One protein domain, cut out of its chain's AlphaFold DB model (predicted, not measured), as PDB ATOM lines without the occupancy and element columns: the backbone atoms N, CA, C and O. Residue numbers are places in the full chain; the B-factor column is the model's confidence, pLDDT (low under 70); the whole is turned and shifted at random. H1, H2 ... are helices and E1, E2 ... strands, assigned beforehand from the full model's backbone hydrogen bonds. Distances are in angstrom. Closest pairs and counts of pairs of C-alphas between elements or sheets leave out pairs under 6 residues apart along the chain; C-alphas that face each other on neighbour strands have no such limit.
ATOM      1  N   ALA A   2     113.867 106.067 137.863       95.12
ATOM      2  CA  ALA A   2     113.277 106.649 139.079       95.12
ATOM      3  C   ALA A   2     113.285 105.715 140.305       95.12
ATOM      4  O   ALA A   2     113.822 106.080 141.347       95.12
ATOM      5  N   ALA A   3     112.747 104.496 140.163       96.62
ATOM      6  CA  ALA A   3     112.687 103.521 141.252       96.62
ATOM      7  C   ALA A   3     114.076 103.162 141.803       96.62
ATOM      8  O   ALA A   3     114.286 103.160 143.009       96.62
ATOM      9  N   GLU A   4     115.033 102.904 140.914       96.56
ATOM     10  CA  GLU A   4     116.408 102.552 141.271       96.56
ATOM     11  C   GLU A   4     117.133 103.702 141.983       96.56
ATOM     12  O   GLU A   4     117.768 103.489 143.012       96.56
ATOM     13  N   THR A   5     117.004 104.931 141.476       96.69
ATOM     14  CA  THR A   5     117.609 106.126 142.081       96.69
ATOM     15  C   THR A   5     117.050 106.382 143.479       96.69
ATOM     16  O   THR A   5     117.814 106.619 144.412       96.69
ATOM     17  N   ALA A   6     115.732 106.260 143.649       97.62
ATOM     18  CA  ALA A   6     115.099 106.382 144.958       97.62
ATOM     19  C   ALA A   6     115.508 105.249 145.910       97.62
ATOM     20  O   ALA A   6     115.781 105.493 147.082       97.62
ATOM     21  N   ASN A   7     115.602 104.011 145.415       97.56
ATOM     22  CA  ASN A   7     116.033 102.862 146.212       97.56
ATOM     23  C   ASN A   7     117.479 103.012 146.727       97.56
ATOM     24  O   ASN A   7     117.772 102.605 147.847       97.56
ATOM     25  N   LYS A   8     118.351 103.676 145.958       97.25
ATOM     26  CA  LYS A   8     119.719 104.046 146.372       97.25
ATOM     27  C   LYS A   8     119.776 105.192 147.399       97.25
ATOM     28  O   LYS A   8     120.866 105.586 147.801       97.25
ATOM     29  N   GLY A   9     118.630 105.713 147.843       96.88
ATOM     30  CA  GLY A   9     118.533 106.722 148.902       96.88
ATOM     31  C   GLY A   9     118.569 108.171 148.414       96.88
ATOM     32  O   GLY A   9     118.716 109.081 149.227       96.88
ATOM     33  N   HIS A  10     118.438 108.411 147.109       97.12
ATOM     34  CA  HIS A  10     118.366 109.767 146.566       97.12
ATOM     35  C   HIS A  10     116.934 110.307 146.587       97.12
ATOM     36  O   HIS A  10     115.969 109.561 146.419       97.12
ATOM     37  N   ASN A  11     116.800 111.628 146.718       96.31
ATOM     38  CA  ASN A  11     115.509 112.291 146.576       96.31
ATOM     39  C   ASN A  11     115.083 112.301 145.109       96.31
ATOM     40  O   ASN A  11     115.785 112.841 144.256       96.31
ATOM     41  N   VAL A  12     113.920 111.716 144.826       96.62
ATOM     42  CA  VAL A  12     113.371 111.650 143.469       96.62
ATOM     43  C   VAL A  12     112.005 112.314 143.441       96.62
ATOM     44  O   VAL A  12     111.080 111.892 144.141       96.62
ATOM     45  N   THR A  13     111.883 113.323 142.581       96.50
ATOM     46  CA  THR A  13     110.612 113.957 142.242       96.50
ATOM     47  C   THR A  13     110.177 113.535 140.843       96.50
ATOM     48  O   THR A  13     110.944 113.638 139.887       96.50
ATOM     49  N   ILE A  14     108.927 113.093 140.709       95.94
ATOM     50  CA  ILE A  14     108.307 112.806 139.412       95.94
ATOM     51  C   ILE A  14     107.417 113.972 139.005       95.94
ATOM     52  O   ILE A  14     106.434 114.285 139.678       95.94
ATOM     53  N   TYR A  15     107.729 114.574 137.861       95.25
ATOM     54  CA  TYR A  15     106.824 115.491 137.185       95.25
ATOM     55  C   TYR A  15     105.927 114.726 136.204       95.25
ATOM     56  O   TYR A  15     106.408 113.999 135.335       95.25
ATOM     57  N   THR A  16     104.612 114.894 136.326       94.69
ATOM     58  CA  THR A  16     103.620 114.270 135.441       94.69
ATOM     59  C   THR A  16     102.355 115.116 135.373       94.69
ATOM     60  O   THR A  16     102.011 115.806 136.322       94.69
ATOM     61  N   SER A  17     101.615 115.060 134.264       93.44
ATOM     62  CA  SER A  17     100.385 115.850 134.085       93.44
ATOM     63  C   SER A  17      99.196 115.364 134.922       93.44
ATOM     64  O   SER A  17      98.163 116.029 134.969       93.44
ATOM     65  N   LYS A  18      99.294 114.175 135.531       95.44
ATOM     66  CA  LYS A  18      98.219 113.560 136.326       95.44
ATOM     67  C   LYS A  18      98.783 112.922 137.601       95.44
ATOM     68  O   LYS A  18      98.696 111.700 137.740       95.44
ATOM     69  N   PRO A  19      99.358 113.707 138.530       96.25
ATOM     70  CA  PRO A  19     100.022 113.176 139.724       96.25
ATOM     71  C   PRO A  19      99.063 112.371 140.611       96.25
ATOM     72  O   PRO A  19      99.451 111.359 141.173       96.25
ATOM     73  N   TYR A  20      97.776 112.732 140.630       96.25
ATOM     74  CA  TYR A  20      96.720 112.021 141.362       96.25
ATOM     75  C   TYR A  20      96.495 110.563 140.924       96.25
ATOM     76  O   TYR A  20      95.808 109.818 141.619       96.25
ATOM     77  N   LYS A  21      97.019 110.148 139.763       96.31
ATOM     78  CA  LYS A  21      96.946 108.752 139.299       96.31
ATOM     79  C   LYS A  21      98.085 107.879 139.818       96.31
ATOM     80  O   LYS A  21      98.082 106.682 139.552       96.31
ATOM     81  N   TRP A  22      99.068 108.472 140.483       95.38
ATOM     82  CA  TRP A  22     100.279 107.787 140.903       95.38
ATOM     83  C   TRP A  22     100.244 107.502 142.403       95.38
ATOM     84  O   TRP A  22      99.874 108.362 143.201       95.38
ATOM     85  N   GLY A  23     100.672 106.297 142.782       93.94
ATOM     86  CA  GLY A  23     101.142 106.035 144.140       93.94
ATOM     87  C   GLY A  23     102.534 106.633 144.344       93.94
ATOM     88  O   GLY A  23     103.228 106.942 143.379       93.94
ATOM     89  N   ASN A  24     102.969 106.777 145.594       94.25
ATOM     90  CA  ASN A  24     104.296 107.312 145.912       94.25
ATOM     91  C   ASN A  24     105.435 106.292 145.741       94.25
ATOM     92  O   ASN A  24     106.586 106.638 145.980       94.25
ATOM     93  N   SER A  25     105.153 105.051 145.343       96.81
ATOM     94  CA  SER A  25     106.164 104.025 145.086       96.81
ATOM     95  C   SER A  25     106.083 103.488 143.663       96.81
ATOM     96  O   SER A  25     105.001 103.384 143.086       96.81
ATOM     97  N   ILE A  26     107.236 103.103 143.125       96.62
ATOM     98  CA  ILE A  26     107.367 102.395 141.854       96.62
ATOM     99  C   ILE A  26     108.055 101.062 142.140       96.62
ATOM    100  O   ILE A  26     109.169 101.039 142.671       96.62
ATOM    101  N   ASP A  27     107.387  99.982 141.753       97.19
ATOM    102  CA  ASP A  27     107.908  98.623 141.815       97.19
ATOM    103  C   ASP A  27     108.427  98.216 140.435       97.19
ATOM    104  O   ASP A  27     107.783  98.471 139.415       97.19
ATOM    105  N   VAL A  28     109.606  97.609 140.407       96.94
ATOM    106  CA  VAL A  28     110.242  97.075 139.204       96.94
ATOM    107  C   VAL A  28     110.307  95.567 139.351       96.94
ATOM    108  O   VAL A  28     110.875  95.068 140.323       96.94
ATOM    109  N   TYR A  29     109.740  94.874 138.373       97.19
ATOM    110  CA  TYR A  29     109.696  93.421 138.304       97.19
ATOM    111  C   TYR A  29     110.610  92.919 137.184       97.19
ATOM    112  O   TYR A  29     110.895  93.663 136.237       97.19
ATOM    113  N   ASP A  30     111.097  91.687 137.309       95.44
ATOM    114  CA  ASP A  30     111.726  90.975 136.195       95.44
ATOM    115  C   ASP A  30     110.671  90.406 135.225       95.44
ATOM    116  O   ASP A  30     109.480  90.702 135.327       95.44
ATOM    117  N   SER A  31     111.113  89.619 134.240       96.25
ATOM    118  CA  SER A  31     110.222  88.980 133.265       96.25
ATOM    119  C   SER A  31     109.345  87.870 133.847       96.25
ATOM    120  O   SER A  31     108.389  87.471 133.187       96.25
ATOM    121  N   ASP A  32     109.674  87.376 135.041       97.38
ATOM    122  CA  ASP A  32     108.979  86.291 135.736       97.38
ATOM    123  C   ASP A  32     108.114  86.833 136.898       97.38
ATOM    124  O   ASP A  32     107.727  86.083 137.795       97.38
ATOM    125  N   ASP A  33     107.815  88.140 136.889       95.81
ATOM    126  CA  ASP A  33     107.046  88.874 137.904       95.81
ATOM    127  C   ASP A  33     107.653  88.855 139.324       95.81
ATOM    128  O   ASP A  33     106.967  89.133 140.316       95.81
ATOM    129  N   ASN A  34     108.959  88.607 139.466       97.62
ATOM    130  CA  ASN A  34     109.627  88.760 140.757       97.62
ATOM    131  C   ASN A  34     109.968  90.229 141.008       97.62
ATOM    132  O   ASN A  34     110.543  90.913 140.160       97.62
ATOM    133  N   LEU A  35     109.652  90.722 142.209       97.38
ATOM    134  CA  LEU A  35     109.991  92.085 142.609       97.38
ATOM    135  C   LEU A  35     111.513  92.231 142.748       97.38
ATOM    136  O   LEU A  35     112.115  91.660 143.657       97.38
ATOM    137  N   LEU A  36     112.116  93.058 141.895       97.38
ATOM    138  CA  LEU A  36     113.543  93.373 141.939       97.38
ATOM    139  C   LEU A  36     113.827  94.569 142.844       97.38
ATOM    140  O   LEU A  36     114.733  94.540 143.675       97.38
ATOM    141  N   ILE A  37     113.080  95.656 142.644       97.31
ATOM    142  CA  ILE A  37     113.336  96.944 143.294       97.31
ATOM    143  C   ILE A  37     112.008  97.613 143.620       97.31
ATOM    144  O   ILE A  37     111.128  97.716 142.770       97.31
ATOM    145  N   ARG A  38     111.910  98.166 144.830       97.69
ATOM    146  CA  ARG A  38     110.899  99.161 145.191       97.69
ATOM    147  C   ARG A  38     111.588 100.490 145.472       97.69
ATOM    148  O   ARG A  38     112.442 100.576 146.357       97.69
ATOM    149  N   GLY A  39     111.208 101.520 144.727       97.94
ATOM    150  CA  GLY A  39     111.627 102.897 144.976       97.94
ATOM    151  C   GLY A  39     110.465 103.733 145.488       97.94
ATOM    152  O   GLY A  39     109.382 103.692 144.909       97.94
ATOM    153  N   VAL A  40     110.685 104.509 146.548       97.81
ATOM    154  CA  VAL A  40     109.684 105.431 147.107       97.81
ATOM    155  C   VAL A  40     110.061 106.852 146.711       97.81
ATOM    156  O   VAL A  40     111.135 107.331 147.061       97.81
ATOM    157  N   MET A  41     109.204 107.506 145.932       96.81
ATOM    158  CA  MET A  41     109.426 108.862 145.445       96.81
ATOM    159  C   MET A  41     109.222 109.854 146.586       96.81
ATOM    160  O   MET A  41     108.235 109.769 147.320       96.81
ATOM    161  N   SER A  42     110.112 110.837 146.688       96.25
ATOM    162  CA  SER A  42     109.975 111.931 147.653       96.25
ATOM    163  C   SER A  42     108.758 112.793 147.323       96.25
ATOM    164  O   SER A  42     108.081 113.287 148.226       96.25
ATOM    165  N   LYS A  43     108.462 112.967 146.026       95.81
ATOM    166  CA  LYS A  43     107.327 113.765 145.559       95.81
ATOM    167  C   LYS A  43     106.858 113.360 144.163       95.81
ATOM    168  O   LYS A  43     107.642 112.931 143.321       95.81
ATOM    169  N   ILE A  44     105.567 113.552 143.904       96.38
ATOM    170  CA  ILE A  44     104.965 113.451 142.571       96.38
ATOM    171  C   ILE A  44     104.087 114.683 142.366       96.38
ATOM    172  O   ILE A  44     103.280 115.013 143.234       96.38
ATOM    173  N   THR A  45     104.275 115.401 141.261       95.56
ATOM    174  CA  THR A  45     103.677 116.729 141.061       95.56
ATOM    175  C   THR A  45     103.457 117.050 139.583       95.56
ATOM    176  O   THR A  45     104.070 116.451 138.704       95.56
ATOM    177  N   ASP A  46     102.597 118.023 139.309       94.75
ATOM    178  CA  ASP A  46     102.419 118.681 138.009       94.75
ATOM    179  C   ASP A  46     102.977 120.118 137.993       94.75
ATOM    180  O   ASP A  46     102.867 120.826 136.989       94.75
ATOM    181  N   ASN A  47     103.622 120.542 139.082       92.69
ATOM    182  CA  ASN A  47     104.311 121.821 139.192       92.69
ATOM    183  C   ASN A  47     105.823 121.623 139.022       92.69
ATOM    184  O   ASN A  47     106.510 121.216 139.955       92.69
TER     185      ASN A  47
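Overview. This is residues 2 to 47 of the 118 residues of an uncharacterized protein of Lactobacillus ruminis ATCC 25644 (UniProt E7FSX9). An antiparallel hairpin, E2 and E3, makes one end of a flat domain; the short helix H1 packs on it, chiefly on E3, and a small parallel pair, E1 and E4, makes the other end. The 46 printed residues include one named helix and four named strands, in the order H1 E1 E2 E3 E4, of mixed class. It is only just compact, close to loose, with a radius of gyration of the C-alphas of 11.3 A and spans of 35 by 22 by 11 A.

Arrangement. E2, residues 25 to 29, and E3, residues 35 to 40, form a hairpin, with N 28 and O 37 within hydrogen-bond range at 2.8 A. H1, residues 2 to 7, has its closest C-alphas to E3 at Ala 3 and Gly 39, 3.9 A; its O i to N i+4 pairs are within range. E3 runs on into E4, residues 43 to 45, at 74 degrees. E4 is parallel to E1, residues 13 to 15, with N 14 and O 43 at 2.9 A.

Along the chain. E2 spans 13.1 A and E3 14.1 A, H1 8.5 A, E1 and E4 6.5 A each. C-alpha 2 begins H1 at (113.277, 106.649, 139.079); C-alpha 45 ends E4 at (103.677, 116.729, 141.061).

Size, cuts and confidence. The farthest C-alphas, Asp 32 and Asn 47, are 36.0 A apart. The printed part has no cut, no link is long, and no printed residue is under 70.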